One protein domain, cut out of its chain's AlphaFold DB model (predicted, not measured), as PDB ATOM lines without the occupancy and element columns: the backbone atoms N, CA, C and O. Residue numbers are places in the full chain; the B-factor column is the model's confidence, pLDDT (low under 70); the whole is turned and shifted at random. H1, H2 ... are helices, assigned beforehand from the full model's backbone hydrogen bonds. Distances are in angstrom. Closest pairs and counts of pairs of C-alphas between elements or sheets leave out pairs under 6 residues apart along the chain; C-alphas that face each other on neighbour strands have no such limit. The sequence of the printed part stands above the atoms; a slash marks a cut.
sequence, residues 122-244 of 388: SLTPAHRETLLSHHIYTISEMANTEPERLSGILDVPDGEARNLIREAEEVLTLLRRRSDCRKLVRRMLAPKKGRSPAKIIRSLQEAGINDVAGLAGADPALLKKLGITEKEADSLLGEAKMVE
ATOM      1  N   SER A 122     182.148 251.755 247.636       96.00
ATOM      2  CA  SER A 122     181.363 252.741 248.393       96.00
ATOM      3  C   SER A 122     181.393 252.505 249.908       96.00
ATOM      4  O   SER A 122     180.881 253.313 250.682       96.00
ATOM      5  N   LEU A 123     181.987 251.402 250.376       96.19
ATOM      6  CA  LEU A 123     182.021 251.075 251.797       96.19
ATOM      7  C   LEU A 123     183.226 251.726 252.487       96.19
ATOM      8  O   LEU A 123     184.378 251.347 252.271       96.19
ATOM      9  N   THR A 124     182.962 252.666 253.392       95.25
ATOM     10  CA  THR A 124     184.011 253.318 254.182       95.25
ATOM     11  C   THR A 124     184.430 252.470 255.396       95.25
ATOM     12  O   THR A 124     183.668 251.617 255.867       95.25
ATOM     13  N   PRO A 125     185.620 252.715 255.978       95.06
ATOM     14  CA  PRO A 125     186.006 252.098 257.248       95.06
ATOM     15  C   PRO A 125     185.013 252.368 258.392       95.06
ATOM     16  O   PRO A 125     184.777 251.472 259.199       95.06
ATOM     17  N   ALA A 126     184.391 253.554 258.420       95.50
ATOM     18  CA  ALA A 126     183.381 253.922 259.414       95.50
ATOM     19  C   ALA A 126     182.077 253.127 259.235       95.50
ATOM     20  O   ALA A 126     181.519 252.625 260.213       95.50
ATOM     21  N   HIS A 127     181.633 252.918 257.986       96.25
ATOM     22  CA  HIS A 127     180.511 252.016 257.703       96.25
ATOM     23  C   HIS A 127     180.817 250.616 258.228       96.25
ATOM     24  O   HIS A 127     180.007 250.028 258.936       96.25
ATOM     25  N   ARG A 128     182.019 250.095 257.952       95.88
ATOM     26  CA  ARG A 128     182.418 248.766 258.427       95.88
ATOM     27  C   ARG A 128     182.402 248.662 259.953       95.88
ATOM     28  O   ARG A 128     181.921 247.661 260.468       95.88
ATOM     29  N   GLU A 129     182.927 249.646 260.675       95.38
ATOM     30  CA  GLU A 129     182.887 249.646 262.143       95.38
ATOM     31  C   GLU A 129     181.445 249.616 262.672       95.38
ATOM     32  O   GLU A 129     181.123 248.819 263.554       95.38
ATOM     33  N   THR A 130     180.559 250.389 262.044       97.56
ATOM     34  CA  THR A 130     179.125 250.428 262.362       97.56
ATOM     35  C   THR A 130     178.423 249.098 262.064       97.56
ATOM     36  O   THR A 130     177.609 248.630 262.857       97.56
ATOM     37  N   LEU A 131     178.772 248.422 260.965       97.06
ATOM     38  CA  LEU A 131     178.267 247.076 260.667       97.06
ATOM     39  C   LEU A 131     178.680 246.071 261.750       97.06
ATOM     40  O   LEU A 131     177.852 245.286 262.212       97.06
ATOM     41  N   LEU A 132     179.943 246.116 262.189       95.62
ATOM     42  CA  LEU A 132     180.459 245.211 263.218       95.62
ATOM     43  C   LEU A 132     179.775 245.425 264.574       95.62
ATOM     44  O   LEU A 132     179.496 244.439 265.263       95.62
ATOM     45  N   SER A 133     179.481 246.676 264.946       95.62
ATOM     46  CA  SER A 133     178.746 246.986 266.180       95.62
ATOM     47  C   SER A 133     177.284 246.525 266.133       95.62
ATOM     48  O   SER A 133     176.716 246.220 267.177       95.62
ATOM     49  N   HIS A 134     176.714 246.373 264.934       96.56
ATOM     50  CA  HIS A 134     175.367 245.840 264.696       96.56
ATOM     51  C   HIS A 134     175.352 244.357 264.285       96.56
ATOM     52  O   HIS A 134     174.365 243.863 263.733       96.56
ATOM     53  N   HIS A 135     176.440 243.632 264.566       95.81
ATOM     54  CA  HIS A 135     176.579 242.193 264.330       95.81
ATOM     55  C   HIS A 135     176.459 241.746 262.864       95.81
ATOM     56  O   HIS A 135     176.067 240.614 262.589       95.81
ATOM     57  N   ILE A 136     176.811 242.620 261.919       96.56
ATOM     58  CA  ILE A 136     176.972 242.279 260.503       96.56
ATOM     59  C   ILE A 136     178.469 242.063 260.258       96.56
ATOM     60  O   ILE A 136     179.250 243.008 260.151       96.56
ATOM     61  N   TYR A 137     178.886 240.798 260.206       96.31
ATOM     62  CA  TYR A 137     180.295 240.392 260.191       96.31
ATOM     63  C   TYR A 137     180.789 239.930 258.823       96.31
ATOM     64  O   TYR A 137     181.998 239.834 258.595       96.31
ATOM     65  N   THR A 138     179.871 239.641 257.904       96.06
ATOM     66  CA  THR A 138     180.167 239.132 256.567       96.06
ATOM     67  C   THR A 138     179.438 239.924 255.489       96.06
ATOM     68  O   THR A 138     178.343 240.447 255.691       96.06
ATOM     69  N   ILE A 139     180.012 239.932 254.285       96.25
ATOM     70  CA  ILE A 139     179.344 240.460 253.087       96.25
ATOM     71  C   ILE A 139     178.023 239.730 252.816       96.25
ATOM     72  O   ILE A 139     177.079 240.333 252.321       96.25
ATOM     73  N   SER A 140     177.940 238.437 253.149       95.62
ATOM     74  CA  SER A 140     176.709 237.667 252.968       95.62
ATOM     75  C   SER A 140     175.587 238.173 253.869       95.62
ATOM     76  O   SER A 140     174.459 238.285 253.411       95.62
ATOM     77  N   GLU A 141     175.862 238.478 255.135       95.94
ATOM     78  CA  GLU A 141     174.856 239.055 256.039       95.94
ATOM     79  C   GLU A 141     174.420 240.443 255.563       95.94
ATOM     80  O   GLU A 141     173.229 240.744 255.557       95.94
ATOM     81  N   MET A 142     175.369 241.257 255.092       95.88
ATOM     82  CA  MET A 142     175.077 242.576 254.534       95.88
ATOM     83  C   MET A 142     174.193 242.493 253.280       95.88
ATOM     84  O   MET A 142     173.188 243.189 253.205       95.88
ATOM     85  N   ALA A 143     174.519 241.606 252.334       97.12
ATOM     86  CA  ALA A 143     173.746 241.413 251.105       97.12
ATOM     87  C   ALA A 143     172.324 240.881 251.360       97.12
ATOM     88  O   ALA A 143     171.432 241.121 250.561       97.12
ATOM     89  N   ASN A 144     172.108 240.166 252.470       95.81
ATOM     90  CA  ASN A 144     170.788 239.665 252.874       95.81
ATOM     91  C   ASN A 144     170.078 240.587 253.885       95.81
ATOM     92  O   ASN A 144     169.105 240.171 254.510       95.81
ATOM     93  N   THR A 145     170.580 241.802 254.112       95.75
ATOM     94  CA  THR A 145     169.924 242.779 254.987       95.75
ATOM     95  C   THR A 145     168.954 243.629 254.172       95.75
ATOM     96  O   THR A 145     169.314 244.117 253.107       95.75
ATOM     97  N   GLU A 146     167.746 243.843 254.696       96.56
ATOM     98  CA  GLU A 146     166.768 244.740 254.068       96.56
ATOM     99  C   GLU A 146     167.332 246.168 253.919       96.56
ATOM    100  O   GLU A 146     167.962 246.668 254.864       96.56
ATOM    101  N   PRO A 147     167.109 246.851 252.780       97.12
ATOM    102  CA  PRO A 147     167.663 248.181 252.527       97.12
ATOM    103  C   PRO A 147     167.340 249.209 253.612       97.12
ATOM    104  O   PRO A 147     168.221 249.967 254.008       97.12
ATOM    105  N   GLU A 148     166.116 249.200 254.137       96.94
ATOM    106  CA  GLU A 148     165.650 250.130 255.169       96.94
ATOM    107  C   GLU A 148     166.379 249.883 256.499       96.94
ATOM    108  O   GLU A 148     166.758 250.818 257.205       96.94
ATOM    109  N   ARG A 149     166.648 248.610 256.824       96.88
ATOM    110  CA  ARG A 149     167.443 248.243 258.003       96.88
ATOM    111  C   ARG A 149     168.891 248.690 257.837       96.88
ATOM    112  O   ARG A 149     169.472 249.204 258.787       96.88
ATOM    113  N   LEU A 150     169.481 248.483 256.661       97.25
ATOM    114  CA  LEU A 150     170.862 248.888 256.404       97.25
ATOM    115  C   LEU A 150     171.014 250.415 256.419       97.25
ATOM    116  O   LEU A 150     171.973 250.912 257.001       97.25
ATOM    117  N   SER A 151     170.054 251.136 255.832       97.75
ATOM    118  CA  SER A 151     169.967 252.597 255.888       97.75
ATOM    119  C   SER A 151     169.945 253.086 257.334       97.75
ATOM    120  O   SER A 151     170.791 253.894 257.707       97.75
ATOM    121  N   GLY A 152     169.064 252.528 258.171       97.50
ATOM    122  CA  GLY A 152     168.973 252.907 259.583       97.50
ATOM    123  C   GLY A 152     170.225 252.573 260.402       97.50
ATOM    124  O   GLY A 152     170.583 253.330 261.296       97.50
ATOM    125  N   ILE A 153     170.912 251.464 260.101       97.00
ATOM    126  CA  ILE A 153     172.168 251.091 260.776       97.00
ATOM    127  C   ILE A 153     173.297 252.060 260.418       97.00
ATOM    128  O   ILE A 153     174.076 252.432 261.290       97.00
ATOM    129  N   LEU A 154     173.421 252.413 259.137       96.88
ATOM    130  CA  LEU A 154     174.534 253.215 258.628       96.88
ATOM    131  C   LEU A 154     174.265 254.725 258.637       96.88
ATOM    132  O   LEU A 154     175.197 255.480 258.383       96.88
ATOM    133  N   ASP A 155     173.031 255.145 258.922       96.38
ATOM    134  CA  ASP A 155     172.565 256.533 258.811       96.38
ATOM    135  C   ASP A 155     172.824 257.127 257.413       96.38
ATOM    136  O   ASP A 155     173.342 258.230 257.244       96.38
ATOM    137  N   VAL A 156     172.493 256.346 256.378       95.69
ATOM    138  CA  VAL A 156     172.655 256.728 254.964       95.69
ATOM    139  C   VAL A 156     171.315 256.708 254.232       95.69
ATOM    140  O   VAL A 156     170.430 255.935 254.605       95.69
ATOM    141  N   PRO A 157     171.134 257.486 253.151       97.31
ATOM    142  CA  PRO A 157     169.909 257.438 252.355       97.31
ATOM    143  C   PRO A 157     169.620 256.035 251.792       97.31
ATOM    144  O   PRO A 157     170.540 255.326 251.384       97.31
ATOM    145  N   ASP A 158     168.342 255.669 251.641       95.25
ATOM    146  CA  ASP A 158     167.916 254.371 251.079       95.25
ATOM    147  C   ASP A 158     168.586 254.028 249.739       95.25
ATOM    148  O   ASP A 158     168.897 252.871 249.456       95.25
ATOM    149  N   GLY A 159     168.816 255.036 248.890       96.38
ATOM    150  CA  GLY A 159     169.506 254.857 247.612       96.38
ATOM    151  C   GLY A 159     170.952 254.384 247.780       96.38
ATOM    152  O   GLY A 159     171.403 253.513 247.037       96.38
ATOM    153  N   GLU A 160     171.657 254.909 248.782       96.69
ATOM    154  CA  GLU A 160     173.022 254.501 249.119       96.69
ATOM    155  C   GLU A 160     173.038 253.110 249.759       96.69
ATOM    156  O   GLU A 160     173.839 252.266 249.360       96.69
ATOM    157  N   ALA A 161     172.093 252.814 250.656       97.44
ATOM    158  CA  ALA A 161     171.938 251.478 251.231       97.44
ATOM    159  C   ALA A 161     171.696 250.408 250.150       97.44
ATOM    160  O   ALA A 161     172.362 249.371 250.135       97.44
ATOM    161  N   ARG A 162     170.810 250.675 249.178       97.75
ATOM    162  CA  ARG A 162     170.586 249.785 248.021       97.75
ATOM    163  C   ARG A 162     171.838 249.624 247.165       97.75
ATOM    164  O   ARG A 162     172.120 248.521 246.699       97.75
ATOM    165  N   ASN A 163     172.598 250.701 246.965       97.88
ATOM    166  CA  ASN A 163     173.858 250.635 246.233       97.88
ATOM    167  C   ASN A 163     174.882 249.735 246.942       97.88
ATOM    168  O   ASN A 163     175.500 248.886 246.304       97.88
ATOM    169  N   LEU A 164     175.015 249.875 248.260       97.81
ATOM    170  CA  LEU A 164     175.897 249.051 249.080       97.81
ATOM    171  C   LEU A 164     175.487 247.568 249.067       97.81
ATOM    172  O   LEU A 164     176.352 246.701 248.959       97.81
ATOM    173  N   ILE A 165     174.188 247.255 249.115       97.94
ATOM    174  CA  ILE A 165     173.694 245.870 248.980       97.94
ATOM    175  C   ILE A 165     174.064 245.294 247.609       97.94
ATOM    176  O   ILE A 165     174.627 244.203 247.534       97.94
ATOM    177  N   ARG A 166     173.836 246.048 246.525       98.00
ATOM    178  CA  ARG A 166     174.232 245.638 245.168       98.00
ATOM    179  C   ARG A 166     175.741 245.372 245.068       98.00
ATOM    180  O   ARG A 166     176.152 244.349 244.527       98.00
ATOM    181  N   GLU A 167     176.576 246.256 245.614       98.00
ATOM    182  CA  GLU A 167     178.032 246.053 245.662       98.00
ATOM    183  C   GLU A 167     178.409 244.789 246.452       98.00
ATOM    184  O   GLU A 167     179.285 244.029 246.034       98.00
ATOM    185  N   ALA A 168     177.726 244.511 247.565       97.62
ATOM    186  CA  ALA A 168     177.938 243.299 248.351       97.62
ATOM    187  C   ALA A 168     177.627 242.029 247.529       97.62
ATOM    188  O   ALA A 168     178.416 241.076 247.533       97.62
ATOM    189  N   GLU A 169     176.534 242.015 246.761       97.69
ATOM    190  CA  GLU A 169     176.182 240.912 245.851       97.69
ATOM    191  C   GLU A 169     177.218 240.709 244.731       97.69
ATOM    192  O   GLU A 169     177.582 239.571 244.385       97.69
ATOM    193  N   GLU A 170     177.743 241.803 244.178       95.94
ATOM    194  CA  GLU A 170     178.815 241.781 243.179       95.94
ATOM    195  C   GLU A 170     180.102 241.183 243.760       95.94
ATOM    196  O   GLU A 170     180.725 240.313 243.134       95.94
ATOM    197  N   VAL A 171     180.454 241.551 244.994       95.94
ATOM    198  CA  VAL A 171     181.584 240.965 245.723       95.94
ATOM    199  C   VAL A 171     181.372 239.468 245.966       95.94
ATOM    200  O   VAL A 171     182.286 238.682 245.706       95.94
ATOM    201  N   LEU A 172     180.184 239.018 246.390       95.69
ATOM    202  CA  LEU A 172     179.893 237.580 246.539       95.69
ATOM    203  C   LEU A 172     180.074 236.826 245.220       95.69
ATOM    204  O   LEU A 172     180.654 235.733 245.185       95.69
ATOM    205  N   THR A 173     179.611 237.422 244.124       93.19
ATOM    206  CA  THR A 173     179.768 236.867 242.781       93.19
ATOM    207  C   THR A 173     181.245 236.757 242.403       93.19
ATOM    208  O   THR A 173     181.682 235.700 241.933       93.19
ATOM    209  N   LEU A 174     182.041 237.795 242.660       91.31
ATOM    210  CA  LEU A 174     183.486 237.792 242.435       91.31
ATOM    211  C   LEU A 174     184.196 236.723 243.279       91.31
ATOM    212  O   LEU A 174     185.003 235.956 242.752       91.31
ATOM    213  N   LEU A 175     183.886 236.621 244.574       92.69
ATOM    214  CA  LEU A 175     184.487 235.633 245.474       92.69
ATOM    215  C   LEU A 175     184.170 234.196 245.047       92.69
ATOM    216  O   LEU A 175     185.047 233.326 245.109       92.69
ATOM    217  N   ARG A 176     182.951 233.944 244.551       92.25
ATOM    218  CA  ARG A 176     182.575 232.651 243.962       92.25
ATOM    219  C   ARG A 176     183.453 232.332 242.751       92.25
ATOM    220  O   ARG A 176     184.085 231.277 242.728       92.25
ATOM    221  N   ARG A 177     183.580 233.271 241.808       90.00
ATOM    222  CA  ARG A 177     184.421 233.113 240.608       90.00
ATOM    223  C   ARG A 177     185.904 232.901 240.946       90.00
ATOM    224  O   ARG A 177     186.532 231.990 240.404       90.00
ATOM    225  N   ARG A 178     186.447 233.665 241.905       92.19
ATOM    226  CA  ARG A 178     187.801 233.464 242.455       92.19
ATOM    227  C   ARG A 178     187.952 232.061 243.031       92.19
ATOM    228  O   ARG A 178     188.965 231.403 242.811       92.19
ATOM    229  N   SER A 179     186.961 231.575 243.776       92.00
ATOM    230  CA  SER A 179     186.974 230.223 244.342       92.00
ATOM    231  C   SER A 179     187.073 229.147 243.263       92.00
ATOM    232  O   SER A 179     187.899 228.241 243.385       92.00
ATOM    233  N   ASP A 180     186.298 229.271 242.190       91.56
ATOM    234  CA  ASP A 180     186.301 228.302 241.097       91.56
ATOM    235  C   ASP A 180     187.616 228.330 240.310       91.56
ATOM    236  O   ASP A 180     188.198 227.272 240.062       91.56
ATOM    237  N   CYS A 181     188.179 229.517 240.063       93.12
ATOM    238  CA  CYS A 181     189.523 229.654 239.496       93.12
ATOM    239  C   CYS A 181     190.589 228.990 240.387       93.12
ATOM    240  O   CYS A 181     191.402 228.195 239.916       93.12
ATOM    241  N   ARG A 182     190.536 229.197 241.710       92.56
ATOM    242  CA  ARG A 182     191.445 228.518 242.652       92.56
ATOM    243  C   ARG A 182     191.312 226.997 242.611       92.56
ATOM    244  O   ARG A 182     192.325 226.306 242.720       92.56
ATOM    245  N   LYS A 183     190.090 226.461 242.509       93.12
ATOM    246  CA  LYS A 183     189.853 225.011 242.396       93.12
ATOM    247  C   LYS A 183     190.458 224.466 241.104       93.12
ATOM    248  O   LYS A 183     191.158 223.459 241.159       93.12
ATOM    249  N   LEU A 184     190.247 225.161 239.986       93.50
ATOM    250  CA  LEU A 184     190.819 224.808 238.690       93.50
ATOM    251  C   LEU A 184     192.354 224.787 238.745       93.50
ATOM    252  O   LEU A 184     192.966 223.765 238.446       93.50
ATOM    253  N   VAL A 185     192.978 225.867 239.222       93.06
ATOM    254  CA  VAL A 185     194.442 225.964 239.327       93.06
ATOM    255  C   VAL A 185     195.016 224.865 240.226       93.06
ATOM    256  O   VAL A 185     196.005 224.236 239.863       93.06
ATOM    257  N   ARG A 186     194.390 224.576 241.377       92.56
ATOM    258  CA  ARG A 186     194.835 223.491 242.274       92.56
ATOM    259  C   ARG A 186     194.678 222.098 241.666       92.56
ATOM    260  O   ARG A 186     195.480 221.229 241.987       92.56
ATOM    261  N   ARG A 187     193.658 221.883 240.832       93.44
ATOM    262  CA  ARG A 187     193.441 220.618 240.114       93.44
ATOM    263  C   ARG A 187     194.498 220.407 239.032       93.44
ATOM    264  O   ARG A 187     194.991 219.297 238.884       93.44
ATOM    265  N   MET A 188     194.835 221.465 238.297       92.38
ATOM    266  CA  MET A 188     195.722 221.389 237.132       92.38
ATOM    267  C   MET A 188     197.209 221.477 237.486       92.38
ATOM    268  O   MET A 188     198.041 220.890 236.799       92.38
ATOM    269  N   LEU A 189     197.569 222.207 238.548       89.50
ATOM    270  CA  LEU A 189     198.964 222.434 238.921       89.50
ATOM    271  C   LEU A 189     199.339 221.656 240.182       89.50
ATOM    272  O   LEU A 189     198.957 222.010 241.299       89.50
ATOM    273  N   ALA A 190     200.188 220.645 240.005       85.50
ATOM    274  CA  ALA A 190     200.810 219.951 241.122       85.50
ATOM    275  C   ALA A 190     201.781 220.884 241.888       85.50
ATOM    276  O   ALA A 190     202.515 221.668 241.260       85.50
ATOM    277  N   PRO A 191     201.833 220.801 243.234       85.38
ATOM    278  CA  PRO A 191     202.821 221.520 244.034       85.38
ATOM    279  C   PRO A 191     204.257 221.117 243.673       85.38
ATOM    280  O   PRO A 191     204.564 219.933 243.554       85.38
ATOM    281  N   LYS A 192     205.153 222.102 243.538       85.44
ATOM    282  CA  LYS A 192     206.593 221.902 243.292       85.44
ATOM    283  C   LYS A 192     207.419 222.711 244.298       85.44
ATOM    284  O   LYS A 192     206.929 223.679 244.885       85.44
ATOM    285  N   LYS A 193     208.688 222.338 244.505       77.00
ATOM    286  CA  LYS A 193     209.608 223.066 245.400       77.00
ATOM    287  C   LYS A 193     209.706 224.536 244.957       77.00
ATOM    288  O   LYS A 193     210.007 224.808 243.803       77.00
ATOM    289  N   GLY A 194     209.390 225.475 245.853       76.19
ATOM    290  CA  GLY A 194     209.375 226.921 245.562       76.19
ATOM    291  C   GLY A 194     208.133 227.447 244.820       76.19
ATOM    292  O   GLY A 194     207.964 228.664 244.708       76.19
ATOM    293  N   ARG A 195     207.230 226.560 244.374       82.38
ATOM    294  CA  ARG A 195     206.013 226.894 243.620       82.38
ATOM    295  C   ARG A 195     204.803 226.129 244.161       82.38
ATOM    296  O   ARG A 195     204.497 225.017 243.724       82.38
ATOM    297  N   SER A 196     204.090 226.744 245.102       87.81
ATOM    298  CA  SER A 196     202.795 226.237 245.563       87.81
ATOM    299  C   SER A 196     201.656 226.780 244.686       87.81
ATOM    300  O   SER A 196     201.737 227.924 244.229       87.81
ATOM    301  N   PRO A 197     200.555 226.028 244.493       86.25
ATOM    302  CA  PRO A 197     199.375 226.544 243.797       86.25
ATOM    303  C   PRO A 197     198.824 227.822 244.440       86.25
ATOM    304  O   PRO A 197     198.342 228.702 243.742       86.25
ATOM    305  N   ALA A 198     198.951 227.968 245.765       87.25
ATOM    306  CA  ALA A 198     198.560 229.183 246.478       87.25
ATOM    307  C   ALA A 198     199.392 230.412 246.069       87.25
ATOM    308  O   ALA A 198     198.832 231.496 245.931       87.25
ATOM    309  N   LYS A 199     200.702 230.243 245.840       89.88
ATOM    310  CA  LYS A 199     201.571 231.319 245.347       89.88
ATOM    311  C   LYS A 199     201.182 231.728 243.925       89.88
ATOM    312  O   LYS A 199     201.040 232.913 243.670       89.88
ATOM    313  N   ILE A 200     200.933 230.755 243.044       91.25
ATOM    314  CA  ILE A 200     200.469 231.018 241.671       91.25
ATOM    315  C   ILE A 200     199.131 231.757 241.667       91.25
ATOM    316  O   ILE A 200     199.001 232.764 240.986       91.25
ATOM    317  N   ILE A 201     198.161 231.299 242.462       91.62
ATOM    318  CA  ILE A 201     196.859 231.963 242.618       91.62
ATOM    319  C   ILE A 201     197.040 233.431 243.012       91.62
ATOM    320  O   ILE A 201     196.400 234.294 242.420       91.62
ATOM    321  N   ARG A 202     197.912 233.717 243.987       90.25
ATOM    322  CA  ARG A 202     198.170 235.090 244.424       90.25
ATOM    323  C   ARG A 202     198.754 235.934 243.290       90.25
ATOM    324  O   ARG A 202     198.246 237.014 243.029       90.25
ATOM    325  N   SER A 203     199.748 235.416 242.570       91.44
ATOM    326  CA  SER A 203     200.347 236.141 241.446       91.44
ATOM    327  C   SER A 203     199.390 236.339 240.267       91.44
ATOM    328  O   SER A 203     199.468 237.354 239.585       91.44
ATOM    329  N   LEU A 204     198.456 235.410 240.035       92.19
ATOM    330  CA  LEU A 204     197.374 235.603 239.065       92.19
ATOM    331  C   LEU A 204     196.461 236.761 239.487       92.19
ATOM    332  O   LEU A 204     196.169 237.626 238.668       92.19
ATOM    333  N   GLN A 205     196.071 236.825 240.764       89.94
ATOM    334  CA  GLN A 205     195.251 237.918 241.298       89.94
ATOM    335  C   GLN A 205     195.965 239.274 241.216       89.94
ATOM    336  O   GLN A 205     195.347 240.256 240.814       89.94
ATOM    337  N   GLU A 206     197.262 239.320 241.539       90.12
ATOM    338  CA  GLU A 206     198.117 240.509 241.387       90.12
ATOM    339  C   GLU A 206     198.213 240.960 239.920       90.12
ATOM    340  O   GLU A 206     198.266 242.154 239.642       90.12
ATOM    341  N   ALA A 207     198.161 240.018 238.975       90.19
ATOM    342  CA  ALA A 207     198.094 240.299 237.542       90.19
ATOM    343  C   ALA A 207     196.667 240.607 237.034       90.19
ATOM    344  O   ALA A 207     196.448 240.678 235.827       90.19
ATOM    345  N   GLY A 208     195.680 240.753 237.927       89.62
ATOM    346  CA  GLY A 208     194.284 241.042 237.581       89.62
ATOM    347  C   GLY A 208     193.459 239.829 237.130       89.62
ATOM    348  O   GLY A 208     192.261 239.961 236.872       89.62
ATOM    349  N   ILE A 209     194.047 238.630 237.095       92.38
ATOM    350  CA  ILE A 209     193.366 237.382 236.734       92.38
ATOM    351  C   ILE A 209     192.629 236.845 237.963       92.38
ATOM    352  O   ILE A 209     193.174 236.126 238.805       92.38
ATOM    353  N   ASN A 210     191.361 237.231 238.072       89.31
ATOM    354  CA  ASN A 210     190.531 236.969 239.246       89.31
ATOM    355  C   ASN A 210     189.526 235.826 239.066       89.31
ATOM    356  O   ASN A 210     188.962 235.348 240.048       89.31
ATOM    357  N   ASP A 211     189.294 235.364 237.846       92.94
ATOM    358  CA  ASP A 211     188.336 234.308 237.547       92.94
ATOM    359  C   ASP A 211     188.808 233.405 236.401       92.94
ATOM    360  O   ASP A 211     189.912 233.551 235.875       92.94
ATOM    361  N   VAL A 212     187.998 232.391 236.085       93.56
ATOM    362  CA  VAL A 212     188.308 231.429 235.020       93.56
ATOM    363  C   VAL A 212     188.274 232.109 233.647       93.56
ATOM    364  O   VAL A 212     189.120 231.794 232.817       93.56
ATOM    365  N   ALA A 213     187.398 233.097 233.443       91.44
ATOM    366  CA  ALA A 213     187.350 233.917 232.234       91.44
ATOM    367  C   ALA A 213     188.652 234.691 231.995       91.44
ATOM    368  O   ALA A 213     189.258 234.571 230.930       91.44
ATOM    369  N   GLY A 214     189.134 235.420 233.006       93.38
ATOM    370  CA  GLY A 214     190.417 236.114 232.944       93.38
ATOM    371  C   GLY A 214     191.583 235.156 232.705       93.38
ATOM    372  O   GLY A 214     192.511 235.490 231.977       93.38
ATOM    373  N   LEU A 215     191.520 233.940 233.261       94.50
ATOM    374  CA  LEU A 215     192.535 232.916 233.019       94.50
ATOM    375  C   LEU A 215     192.466 232.374 231.586       94.50
ATOM    376  O   LEU A 215     193.505 232.220 230.960       94.50
ATOM    377  N   ALA A 216     191.274 232.120 231.044       93.44
ATOM    378  CA  ALA A 216     191.077 231.616 229.685       93.44
ATOM    379  C   ALA A 216     191.601 232.583 228.605       93.44
ATOM    380  O   ALA A 216     192.072 232.136 227.555       93.44
ATOM    381  N   GLY A 217     191.527 233.890 228.876       91.81
ATOM    382  CA  GLY A 217     192.068 234.958 228.033       91.81
ATOM    383  C   GLY A 217     193.496 235.396 228.379       91.81
ATOM    384  O   GLY A 217     193.988 236.344 227.771       91.81
ATOM    385  N   ALA A 218     194.157 234.757 229.348       93.69
ATOM    386  CA  ALA A 218     195.481 235.175 229.795       93.69
ATOM    387  C   ALA A 218     196.567 234.904 228.743       93.69
ATOM    388  O   ALA A 218     196.545 233.894 228.037       93.69
ATOM    389  N   ASP A 219     197.566 235.787 228.697       92.38
ATOM    390  CA  ASP A 219     198.749 235.618 227.856       92.38
ATOM    391  C   ASP A 219     199.606 234.432 228.355       92.38
ATOM    392  O   ASP A 219     200.061 234.442 229.509       92.38
ATOM    393  N   PRO A 220     199.892 233.418 227.513       92.50
ATOM    394  CA  PRO A 220     200.804 232.331 227.864       92.50
ATOM    395  C   PRO A 220     202.176 232.813 228.363       92.50
ATOM    396  O   PRO A 220     202.775 232.175 229.235       92.50
ATOM    397  N   ALA A 221     202.685 233.943 227.861       90.94
ATOM    398  CA  ALA A 221     203.965 234.499 228.295       90.94
ATOM    399  C   ALA A 221     203.924 234.990 229.751       90.94
ATOM    400  O   ALA A 221     204.908 234.836 230.481       90.94
ATOM    401  N   LEU A 222     202.785 235.525 230.206       91.31
ATOM    402  CA  LEU A 222     202.575 235.880 231.609       91.31
ATOM    403  C   LEU A 222     202.643 234.629 232.492       91.31
ATOM    404  O   LEU A 222     203.365 234.624 233.487       91.31
ATOM    405  N   LEU A 223     201.974 233.541 232.100       90.62
ATOM    406  CA  LEU A 223     201.997 232.283 232.857       90.62
ATOM    407  C   LEU A 223     203.414 231.702 232.962       90.62
ATOM    408  O   LEU A 223     203.826 231.265 234.042       90.62
ATOM    409  N   LYS A 224     204.199 231.775 231.879       90.31
ATOM    410  CA  LYS A 224     205.615 231.376 231.880       90.31
ATOM    411  C   LYS A 224     206.435 232.176 232.899       90.31
ATOM    412  O   LYS A 224     207.188 231.581 233.670       90.31
ATOM    413  N   LYS A 225     206.237 233.501 232.983       88.94
ATOM    414  CA  LYS A 225     206.895 234.364 233.991       88.94
ATOM    415  C   LYS A 225     206.538 233.979 235.430       88.94
ATOM    416  O   LYS A 225     207.363 234.141 236.324       88.94
ATOM    417  N   LEU A 226     205.351 233.412 235.656       86.19
ATOM    418  CA  LEU A 226     204.919 232.907 236.965       86.19
ATOM    419  C   LEU A 226     205.517 231.531 237.324       86.19
ATOM    420  O   LEU A 226     205.195 230.968 238.371       86.19
ATOM    421  N   GLY A 227     206.392 230.969 236.483       84.88
ATOM    422  CA  GLY A 227     206.993 229.652 236.702       84.88
ATOM    423  C   GLY A 227     206.056 228.494 236.348       84.88
ATOM    424  O   GLY A 227     206.144 227.412 236.938       84.88
ATOM    425  N   ILE A 228     205.121 228.719 235.423       87.81
ATOM    426  CA  ILE A 228     204.297 227.678 234.802       87.81
ATOM    427  C   ILE A 228     204.991 227.249 233.509       87.81
ATOM    428  O   ILE A 228     205.383 228.091 232.705       87.81
ATOM    429  N   THR A 229     205.206 225.946 233.316       90.50
ATOM    430  CA  THR A 229     205.842 225.471 232.076       90.50
ATOM    431  C   THR A 229     204.900 225.660 230.890       90.50
ATOM    432  O   THR A 229     203.693 225.751 231.071       90.50
ATOM    433  N   GLU A 230     205.426 225.673 229.666       91.69
ATOM    434  CA  GLU A 230     204.608 225.808 228.452       91.69
ATOM    435  C   GLU A 230     203.478 224.774 228.386       91.69
ATOM    436  O   GLU A 230     202.311 225.138 228.332       91.69
ATOM    437  N   LYS A 231     203.806 223.490 228.567       92.06
ATOM    438  CA  LYS A 231     202.814 222.407 228.592       92.06
ATOM    439  C   LYS A 231     201.753 222.582 229.690       92.06
ATOM    440  O   LYS A 231     200.583 222.261 229.477       92.06
ATOM    441  N   GLU A 232     202.155 223.035 230.879       92.75
ATOM    442  CA  GLU A 232     201.221 223.305 231.981       92.75
ATOM    443  C   GLU A 232     200.320 224.502 231.658       92.75
ATOM    444  O   GLU A 232     199.130 224.450 231.952       92.75
ATOM    445  N   ALA A 233     200.873 225.552 231.048       93.31
ATOM    446  CA  ALA A 233     200.137 226.735 230.629       93.31
ATOM    447  C   ALA A 233     199.113 226.379 229.545       93.31
ATOM    448  O   ALA A 233     197.944 226.705 229.712       93.31
ATOM    449  N   ASP A 234     199.506 225.632 228.513       93.62
ATOM    450  CA  ASP A 234     198.604 225.195 227.442       93.62
ATOM    451  C   ASP A 234     197.446 224.359 227.991       93.62
ATOM    452  O   ASP A 234     196.283 224.595 227.664       93.62
ATOM    453  N   SER A 235     197.754 223.424 228.896       94.12
ATOM    454  CA  SER A 235     196.739 222.586 229.546       94.12
ATOM    455  C   SER A 235     195.800 223.416 230.428       94.12
ATOM    456  O   SER A 235     194.589 223.213 230.407       94.12
ATOM    457  N   LEU A 236     196.343 224.359 231.205       94.31
ATOM    458  CA  LEU A 236     195.568 225.219 232.097       94.31
ATOM    459  C   LEU A 236     194.655 226.174 231.318       94.31
ATOM    460  O   LEU A 236     193.486 226.315 231.669       94.31
ATOM    461  N   LEU A 237     195.179 226.807 230.267       94.56
ATOM    462  CA  LEU A 237     194.431 227.707 229.393       94.56
ATOM    463  C   LEU A 237     193.357 226.951 228.610       94.56
ATOM    464  O   LEU A 237     192.234 227.437 228.503       94.56
ATOM    465  N   GLY A 238     193.677 225.764 228.089       93.19
ATOM    466  CA  GLY A 238     192.718 224.902 227.398       93.19
ATOM    467  C   GLY A 238     191.546 224.522 228.299       93.19
ATOM    468  O   GLY A 238     190.392 224.755 227.946       93.19
ATOM    469  N   GLU A 239     191.836 224.042 229.508       93.94
ATOM    470  CA  GLU A 239     190.809 223.693 230.491       93.94
ATOM    471  C   GLU A 239     189.986 224.924 230.920       93.94
ATOM    472  O   GLU A 239     188.763 224.845 231.026       93.94
ATOM    473  N   ALA A 240     190.619 226.085 231.118       94.69
ATOM    474  CA  ALA A 240     189.910 227.326 231.437       94.69
ATOM    475  C   ALA A 240     188.945 227.741 230.311       94.69
ATOM    476  O   ALA A 240     187.784 228.052 230.578       94.69
ATOM    477  N   LYS A 241     189.386 227.674 229.046       94.00
ATOM    478  CA  LYS A 241     188.541 227.936 227.868       94.00
ATOM    479  C   LYS A 241     187.375 226.956 227.767       94.00
ATOM    480  O   LYS A 241     186.270 227.371 227.419       94.00
ATOM    481  N   MET A 242     187.588 225.681 228.095       92.25
ATOM    482  CA  MET A 242     186.520 224.676 228.114       92.25
ATOM    483  C   MET A 242     185.469 224.976 229.186       92.25
ATOM    484  O   MET A 242     184.277 224.931 228.891       92.25
ATOM    485  N   VAL A 243     185.891 225.334 230.403       92.62
ATOM    486  CA  VAL A 243     184.973 225.708 231.493       92.62
ATOM    487  C   VAL A 243     184.144 226.941 231.120       92.62
ATOM    488  O   VAL A 243     182.931 226.954 231.334       92.62
ATOM    489  N   GLU A 244     184.764 227.962 230.525       92.44
ATOM    490  CA  GLU A 244     184.041 229.154 230.064       92.44
ATOM    491  C   GLU A 244     183.091 228.854 228.909       92.44
ATOM    492  O   GLU A 244     181.966 229.351 228.887       92.44
TER     493      GLU A 244
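AT A GLANCE: This is residues 122 to 244 of the 388 residues of the protein "DNA topoisomerase I" of Methanomicrobiales archaeon (UniProt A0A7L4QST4). The shape is a dumbbell: one long straight helix, H4, makes the long axis, with a lobe of short helices at each end. The short helices H1, H2 and H3 gather at the first end of H4, while H5, H6, H7 and H8 cluster round its last end, and the two groups stay apart from each other. The printed part has 123 residues with eight named helices, H1 to H8 in order along the chain, and no named strand; its class is all helix. It is loose, with a radius of gyration of the C-alphas of 18.9 A, and elongated, with spans of 55 by 28 by 20 A.

IN THESE COORDINATES: H1 is residues 125 to 133, 12.6 A from first to last C-alpha, and begins at C-alpha 125 (186.006, 252.098, 257.248). H2 is residues 139 to 143 and H3 is residues 147 to 154. H4, residues 158 to 188, is 45.3 A long and runs from C-alpha 158 at (167.916, 254.371, 251.079) to C-alpha 188 at (195.722, 221.389, 237.132). H5 is residues 197 to 206, 14.2 A long. H6 is residues 212 to 216 and H7 is residues 220 to 225. H8, residues 230 to 244, is 20.9 A long and ends at C-alpha 244 (184.041, 229.154, 230.064).

HOW THE PARTS SIT: H4 is the hub, touching five other helices. With residues 158 to 165 alone it touches H3, about perpendicular at 86 degrees; the closest C-alphas, of Ser 151 and Ala 161, are 5.2 A apart. With residues 165 to 172 alone it touches H2, closest at the C-alphas of Ala 143 and Ile 165, 4.9 A. H1 is apart from H4 but touches H3, about perpendicular at 77 degrees, with the closest C-alphas, of His 127 and Leu 154, 6.2 A apart. H4 and H5 form a helical hairpin at a steep tilt of 42 degrees, opposite ways; residues 182 to 186 of H4 alone touch H5, and the closest C-alphas, of Arg 186 and Pro 197, are 5.7 A apart. Residues 177 to 184 of H4 alone touch H6, closest at the C-alphas of Cys 181 and Val 212, 5.0 A. Residues 184 to 188 of H4 alone touch H8 at a steep tilt of 45 degrees, opposite ways, closest at the C-alphas of Met 188 and Leu 236, 6.3 A. H8 also touches H6, closest at the C-alphas of Ala 216 and Ala 240, 4.8 A. With residues 230 to 234 alone H8 touches H7, closest at the C-alphas of Leu 223 and Ala 233, 6.3 A. In H1 to H8 every O i to N i+4 pair is within hydrogen-bond range.

THE WHOLE: The two C-alphas farthest apart, of Gly 152 and Lys 231, are 55.1 A apart. The printed part has no cut, and no link is long; the link from H4 to H5, 8 residues, is short, and the others are tight. The mean pLDDT of the printed part is 93.2, and no printed residue is under 70.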